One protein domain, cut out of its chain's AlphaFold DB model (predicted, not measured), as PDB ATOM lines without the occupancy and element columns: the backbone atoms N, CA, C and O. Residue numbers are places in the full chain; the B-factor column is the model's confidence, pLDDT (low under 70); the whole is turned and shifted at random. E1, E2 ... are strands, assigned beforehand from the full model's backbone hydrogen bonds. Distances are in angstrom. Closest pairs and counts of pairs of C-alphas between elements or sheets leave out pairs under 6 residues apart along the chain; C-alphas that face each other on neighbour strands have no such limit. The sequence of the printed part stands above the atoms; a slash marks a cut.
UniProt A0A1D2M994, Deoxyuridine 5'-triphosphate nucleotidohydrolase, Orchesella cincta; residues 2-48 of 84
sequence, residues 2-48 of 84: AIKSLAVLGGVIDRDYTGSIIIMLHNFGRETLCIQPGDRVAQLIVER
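AT A GLANCE: This is residues 2 to 48 of the 84 residues of the protein "Deoxyuridine 5'-triphosphate nucleotidohydrolase" of Orchesella cincta (UniProt A0A1D2M994). This is a piece with little regular structure: a small hairpin of two short strands, E1 and E2, with a long loop, residues 10 to 23, at one end. The stretch from 28 to 48 turns back from the other end, sticks out at residues 34 to 40, and runs on toward the loop's end. The printed part has 47 residues, no named helix and two antiparallel strands, E1 then E2; the class is all strand, with only 8 residues in named elements. It is loose and elongated, with a radius of gyration of the C-alphas of 12.5 A and spans of 37 by 22 by 13 A.

HOW THE PARTS SIT: E1, residues 6 to 9, and E2, residues 24 to 27, form a hairpin, antiparallel at 146 degrees between their directions. C-alphas 6 and 27 face each other at 4.6 A. N 7 and O 26, at 2.9 A, are within hydrogen-bond range.

IN THESE COORDINATES: E1 begins at C-alpha 6 (-44.634, 27.492, -38.678) and is 9.6 A long. E2 measures 10.2 A and ends at C-alpha 27 (-44.985, 25.640, -42.842).

THE WHOLE: The C-alphas farthest apart, Asp 16 and Arg 30, are 37.2 A apart. The link E1 to E2 is long, 14 residues. The printed part has no cut, and no printed residue is under 70 in pLDDT.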
ATOM      1  N   ALA A   2     -43.993  30.323 -34.434       87.56
ATOM      2  CA  ALA A   2     -44.951  31.120 -35.222       87.56
ATOM      3  C   ALA A   2     -44.351  32.276 -36.056       87.56
ATOM      4  O   ALA A   2     -44.714  32.435 -37.212       87.56
ATOM      5  N   ILE A   3     -43.378  33.032 -35.525       90.31
ATOM      6  CA  ILE A   3     -42.695  34.120 -36.268       90.31
ATOM      7  C   ILE A   3     -41.985  33.598 -37.534       90.31
ATOM      8  O   ILE A   3     -41.832  34.324 -38.508       90.31
ATOM      9  N   LYS A   4     -41.599  32.317 -37.554       89.75
ATOM     10  CA  LYS A   4     -41.021  31.639 -38.723       89.75
ATOM     11  C   LYS A   4     -42.091  31.041 -39.652       89.75
ATOM     12  O   LYS A   4     -41.773  30.164 -40.440       89.75
ATOM     13  N   SER A   5     -43.351  31.474 -39.552       95.38
ATOM     14  CA  SER A   5     -44.494  30.962 -40.332       95.38
ATOM     15  C   SER A   5     -44.800  29.468 -40.142       95.38
ATOM     16  O   SER A   5     -45.467  28.856 -40.972       95.38
ATOM     17  N   LEU A   6     -44.340  28.877 -39.034       96.44
ATOM     18  CA  LEU A   6     -44.634  27.492 -38.678       96.44
ATOM     19  C   LEU A   6     -45.774  27.445 -37.657       96.44
ATOM     20  O   LEU A   6     -45.656  28.020 -36.569       96.44
ATOM     21  N   ALA A   7     -46.845  26.738 -38.000       97.38
ATOM     22  CA  ALA A   7     -48.027  26.570 -37.167       97.38
ATOM     23  C   ALA A   7     -48.204  25.110 -36.741       97.38
ATOM     24  O   ALA A   7     -47.901  24.191 -37.502       97.38
ATOM     25  N   VAL A   8     -48.731  24.912 -35.533       97.62
ATOM     26  CA  VAL A   8     -49.276  23.622 -35.104       97.62
ATOM     27  C   VAL A   8     -50.724  23.567 -35.573       97.62
ATOM     28  O   VAL A   8     -51.495  24.484 -35.292       97.62
ATOM     29  N   LEU A   9     -51.075  22.518 -36.307       96.56
ATOM     30  CA  LEU A   9     -52.449  22.218 -36.695       96.56
ATOM     31  C   LEU A   9     -52.996  21.099 -35.805       96.56
ATOM     32  O   LEU A   9     -52.241  20.260 -35.317       96.56
ATOM     33  N   GLY A  10     -54.311  21.078 -35.590       95.19
ATOM     34  CA  GLY A  10     -54.913  20.154 -34.630       95.19
ATOM     35  C   GLY A  10     -54.371  20.398 -33.219       95.19
ATOM     36  O   GLY A  10     -54.352  21.534 -32.753       95.19
ATOM     37  N   GLY A  11     -53.917  19.336 -32.551       95.81
ATOM     38  CA  GLY A  11     -53.297  19.430 -31.224       95.81
ATOM     39  C   GLY A  11     -54.245  19.190 -30.049       95.81
ATOM     40  O   GLY A  11     -53.847  19.392 -28.905       95.81
ATOM     41  N   VAL A  12     -55.472  18.731 -30.310       96.88
ATOM     42  CA  VAL A  12     -56.333  18.165 -29.264       96.88
ATOM     43  C   VAL A  12     -55.867  16.737 -29.004       96.88
ATOM     44  O   VAL A  12     -55.885  15.902 -29.905       96.88
ATOM     45  N   ILE A  13     -55.403  16.490 -27.783       97.44
ATOM     46  CA  ILE A  13     -55.009  15.168 -27.299       97.44
ATOM     47  C   ILE A  13     -56.001  14.815 -26.198       97.44
ATOM     48  O   ILE A  13     -56.033  15.482 -25.161       97.44
ATOM     49  N   ASP A  14     -56.830  13.803 -26.441       96.62
ATOM     50  CA  ASP A  14     -57.853  13.387 -25.488       96.62
ATOM     51  C   ASP A  14     -57.235  12.787 -24.219       96.62
ATOM     52  O   ASP A  14     -56.127  12.245 -24.223       96.62
ATOM     53  N   ARG A  15     -57.967  12.888 -23.103       95.69
ATOM     54  CA  ARG A  15     -57.493  12.455 -21.776       95.69
ATOM     55  C   ARG A  15     -57.123  10.968 -21.731       95.69
ATOM     56  O   ARG A  15     -56.282  10.581 -20.925       95.69
ATOM     57  N   ASP A  16     -57.784  10.149 -22.533       96.38
ATOM     58  CA  ASP A  16     -57.628   8.697 -22.601       96.38
ATOM     59  C   ASP A  16     -56.718   8.235 -23.753       96.38
ATOM     60  O   ASP A  16     -56.543   7.033 -23.963       96.38
ATOM     61  N   TYR A  17     -56.072   9.164 -24.463       97.75
ATOM     62  CA  TYR A  17     -55.095   8.827 -25.489       97.75
ATOM     63  C   TYR A  17     -53.787   8.305 -24.869       97.75
ATOM     64  O   TYR A  17     -53.118   8.999 -24.106       97.75
ATOM     65  N   THR A  18     -53.387   7.083 -25.236       98.12
ATOM     66  CA  THR A  18     -52.168   6.411 -24.725       98.12
ATOM     67  C   THR A  18     -51.100   6.167 -25.794       98.12
ATOM     68  O   THR A  18     -50.041   5.608 -25.504       98.12
ATOM     69  N   GLY A  19     -51.371   6.570 -27.037       97.94
ATOM     70  CA  GLY A  19     -50.433   6.437 -28.146       97.94
ATOM     71  C   GLY A  19     -49.313   7.481 -28.123       97.94
ATOM     72  O   GLY A  19     -49.205   8.322 -27.229       97.94
ATOM     73  N   SER A  20     -48.464   7.446 -29.148       97.75
ATOM     74  CA  SER A  20     -47.427   8.461 -29.340       97.75
ATOM     75  C   SER A  20     -48.035   9.807 -29.735       97.75
ATOM     76  O   SER A  20     -48.786   9.896 -30.699       97.75
ATOM     77  N   ILE A  21     -47.657  10.876 -29.035       96.88
ATOM     78  CA  ILE A  21     -48.087  12.234 -29.384       96.88
ATOM     79  C   ILE A  21     -47.410  12.662 -30.692       96.88
ATOM     80  O   ILE A  21     -46.183  12.739 -30.767       96.88
ATOM     81  N   ILE A  22     -48.215  12.980 -31.707       95.88
ATOM     82  CA  ILE A  22     -47.749  13.481 -33.004       95.88
ATOM     83  C   ILE A  22     -48.041  14.976 -33.106       95.88
ATOM     84  O   ILE A  22     -49.169  15.417 -32.896       95.88
ATOM     85  N   ILE A  23     -47.026  15.764 -33.464       97.19
ATOM     86  CA  ILE A  23     -47.171  17.203 -33.694       97.19
ATOM     87  C   ILE A  23     -47.340  17.447 -35.192       97.19
ATOM     88  O   ILE A  23     -46.402  17.274 -35.971       97.19
ATOM     89  N   MET A  24     -48.534  17.876 -35.597       96.69
ATOM     90  CA  MET A  24     -48.811  18.244 -36.983       96.69
ATOM     91  C   MET A  24     -48.337  19.674 -37.237       96.69
ATOM     92  O   MET A  24     -48.957  20.638 -36.789       96.69
ATOM     93  N   LEU A  25     -47.222  19.813 -37.950       97.12
ATOM     94  CA  LEU A  25     -46.643  21.108 -38.293       97.12
ATOM     95  C   LEU A  25     -46.967  21.479 -39.737       97.12
ATOM     96  O   LEU A  25     -46.768  20.678 -40.648       97.12
ATOM     97  N   HIS A  26     -47.405  22.717 -39.945       96.88
ATOM     98  CA  HIS A  26     -47.560  23.303 -41.270       96.88
ATOM     99  C   HIS A  26     -46.642  24.514 -41.416       96.88
ATOM    100  O   HIS A  26     -46.665  25.427 -40.588       96.88
ATOM    101  N   ASN A  27     -45.834  24.515 -42.476       97.12
ATOM    102  CA  ASN A  27     -44.985  25.640 -42.842       97.12
ATOM    103  C   ASN A  27     -45.702  26.499 -43.890       97.12
ATOM    104  O   ASN A  27     -45.757  26.125 -45.055       97.12
ATOM    105  N   PHE A  28     -46.236  27.646 -43.472       97.25
ATOM    106  CA  PHE A  28     -46.823  28.646 -44.373       97.25
ATOM    107  C   PHE A  28     -45.767  29.583 -44.984       97.25
ATOM    108  O   PHE A  28     -46.091  30.445 -45.803       97.25
ATOM    109  N   GLY A  29     -44.507  29.457 -44.557       95.62
ATOM    110  CA  GLY A  29     -43.387  30.220 -45.083       95.62
ATOM    111  C   GLY A  29     -42.926  29.708 -46.444       95.62
ATOM    112  O   GLY A  29     -43.249  28.604 -46.871       95.62
ATOM    113  N   ARG A  30     -42.131  30.529 -47.131       96.25
ATOM    114  CA  ARG A  30     -41.512  30.160 -48.416       96.25
ATOM    115  C   ARG A  30     -40.180  29.430 -48.254       96.25
ATOM    116  O   ARG A  30     -39.746  28.751 -49.172       96.25
ATOM    117  N   GLU A  31     -39.554  29.575 -47.092       95.19
ATOM    118  CA  GLU A  31     -38.255  28.984 -46.785       95.19
ATOM    119  C   GLU A  31     -38.413  27.598 -46.152       95.19
ATOM    120  O   GLU A  31     -39.308  27.366 -45.330       95.19
ATOM    121  N   THR A  32     -37.501  26.688 -46.488       95.56
ATOM    122  CA  THR A  32     -37.417  25.371 -45.850       95.56
ATOM    123  C   THR A  32     -36.966  25.512 -44.398       95.56
ATOM    124  O   THR A  32     -35.947  26.131 -44.101       95.56
ATOM    125  N   LEU A  33     -37.699  24.877 -43.482       95.06
ATOM    126  CA  LEU A  33     -37.339  24.776 -42.069       95.06
ATOM    127  C   LEU A  33     -36.832  23.367 -41.769       95.06
ATOM    128  O   LEU A  33     -37.562  22.392 -41.918       95.06
ATOM    129  N   CYS A  34     -35.582  23.273 -41.322       95.12
ATOM    130  CA  CYS A  34     -34.991  22.022 -40.867       95.12
ATOM    131  C   CYS A  34     -35.249  21.855 -39.363       95.12
ATOM    132  O   CYS A  34     -34.923  22.753 -38.589       95.12
ATOM    133  N   ILE A  35     -35.848  20.730 -38.969       94.62
ATOM    134  CA  ILE A  35     -36.121  20.369 -37.572       94.62
ATOM    135  C   ILE A  35     -35.256  19.162 -37.232       94.62
ATOM    136  O   ILE A  35     -35.262  18.174 -37.968       94.62
ATOM    137  N   GLN A  36     -34.526  19.241 -36.127       97.19
ATOM    138  CA  GLN A  36     -33.638  18.189 -35.648       97.19
ATOM    139  C   GLN A  36     -34.158  17.566 -34.344       97.19
ATOM    140  O   GLN A  36     -34.916  18.201 -33.604       97.19
ATOM    141  N   PRO A  37     -33.757  16.323 -34.021       97.56
ATOM    142  CA  PRO A  37     -34.039  15.739 -32.715       97.56
ATOM    143  C   PRO A  37     -33.567  16.655 -31.576       97.56
ATOM    144  O   PRO A  37     -32.424  17.105 -31.561       97.56
ATOM    145  N   GLY A  38     -34.457  16.925 -30.619       96.56
ATOM    146  CA  GLY A  38     -34.209  17.840 -29.499       96.56
ATOM    147  C   GLY A  38     -34.723  19.268 -29.711       96.56
ATOM    148  O   GLY A  38     -34.839  20.014 -28.735       96.56
ATOM    149  N   ASP A  39     -35.106  19.648 -30.933       96.56
ATOM    150  CA  ASP A  39     -35.709  20.956 -31.181       96.56
ATOM    151  C   ASP A  39     -37.083  21.086 -30.513       96.56
ATOM    152  O   ASP A  39     -37.958  20.222 -30.610       96.56
ATOM    153  N   ARG A  40     -37.317  22.231 -29.867       96.50
ATOM    154  CA  ARG A  40     -38.627  22.568 -29.294       96.50
ATOM    155  C   ARG A  40     -39.544  23.119 -30.384       96.50
ATOM    156  O   ARG A  40     -39.411  24.278 -30.781       96.50
ATOM    157  N   VAL A  41     -40.490  22.302 -30.847       96.00
ATOM    158  CA  VAL A  41     -41.382  22.639 -31.977       96.00
ATOM    159  C   VAL A  41     -42.823  22.972 -31.586       96.00
ATOM    160  O   VAL A  41     -43.523  23.631 -32.351       96.00
ATOM    161  N   ALA A  42     -43.252  22.581 -30.387       97.00
ATOM    162  CA  ALA A  42     -44.578  22.845 -29.836       97.00
ATOM    163  C   ALA A  42     -44.509  22.967 -28.306       97.00
ATOM    164  O   ALA A  42     -43.455  22.765 -27.701       97.00
ATOM    165  N   GLN A  43     -45.641  23.299 -27.692       97.44
ATOM    166  CA  GLN A  43     -45.838  23.275 -26.245       97.44
ATOM    167  C   GLN A  43     -47.107  22.483 -25.932       97.44
ATOM    168  O   GLN A  43     -48.094  22.607 -26.656       97.44
ATOM    169  N   LEU A  44     -47.078  21.685 -24.868       97.31
ATOM    170  CA  LEU A  44     -48.263  21.021 -24.337       97.31
ATOM    171  C   LEU A  44     -48.882  21.914 -23.261       97.31
ATOM    172  O   LEU A  44     -48.190  22.317 -22.327       97.31
ATOM    173  N   ILE A  45     -50.175  22.198 -23.387       97.56
ATOM    174  CA  ILE A  45     -50.946  22.934 -22.385       97.56
ATOM    175  C   ILE A  45     -52.017  21.991 -21.846       97.56
ATOM    176  O   ILE A  45     -52.775  21.403 -22.614       97.56
ATOM    177  N   VAL A  46     -52.060  21.828 -20.524       97.00
ATOM    178  CA  VAL A  46     -53.085  21.019 -19.855       97.00
ATOM    179  C   VAL A  46     -54.285  21.913 -19.567       97.00
ATOM    180  O   VAL A  46     -54.350  22.578 -18.533       97.00
ATOM    181  N   GLU A  47     -55.213  21.952 -20.515       97.38
ATOM    182  CA  GLU A  47     -56.412  22.782 -20.429       97.38
ATOM    183  C   GLU A  47     -57.474  22.170 -19.507       97.38
ATOM    184  O   GLU A  47     -57.704  20.956 -19.485       97.38
ATOM    185  N   ARG A  48     -58.163  23.024 -18.742       97.00
ATOM    186  CA  ARG A  48     -59.337  22.603 -17.967       97.00
ATOM    187  C   ARG A  48     -60.550  22.566 -18.886       97.00
ATOM    188  O   ARG A  48     -60.915  23.583 -19.465       97.00
TER     189      ARG A  48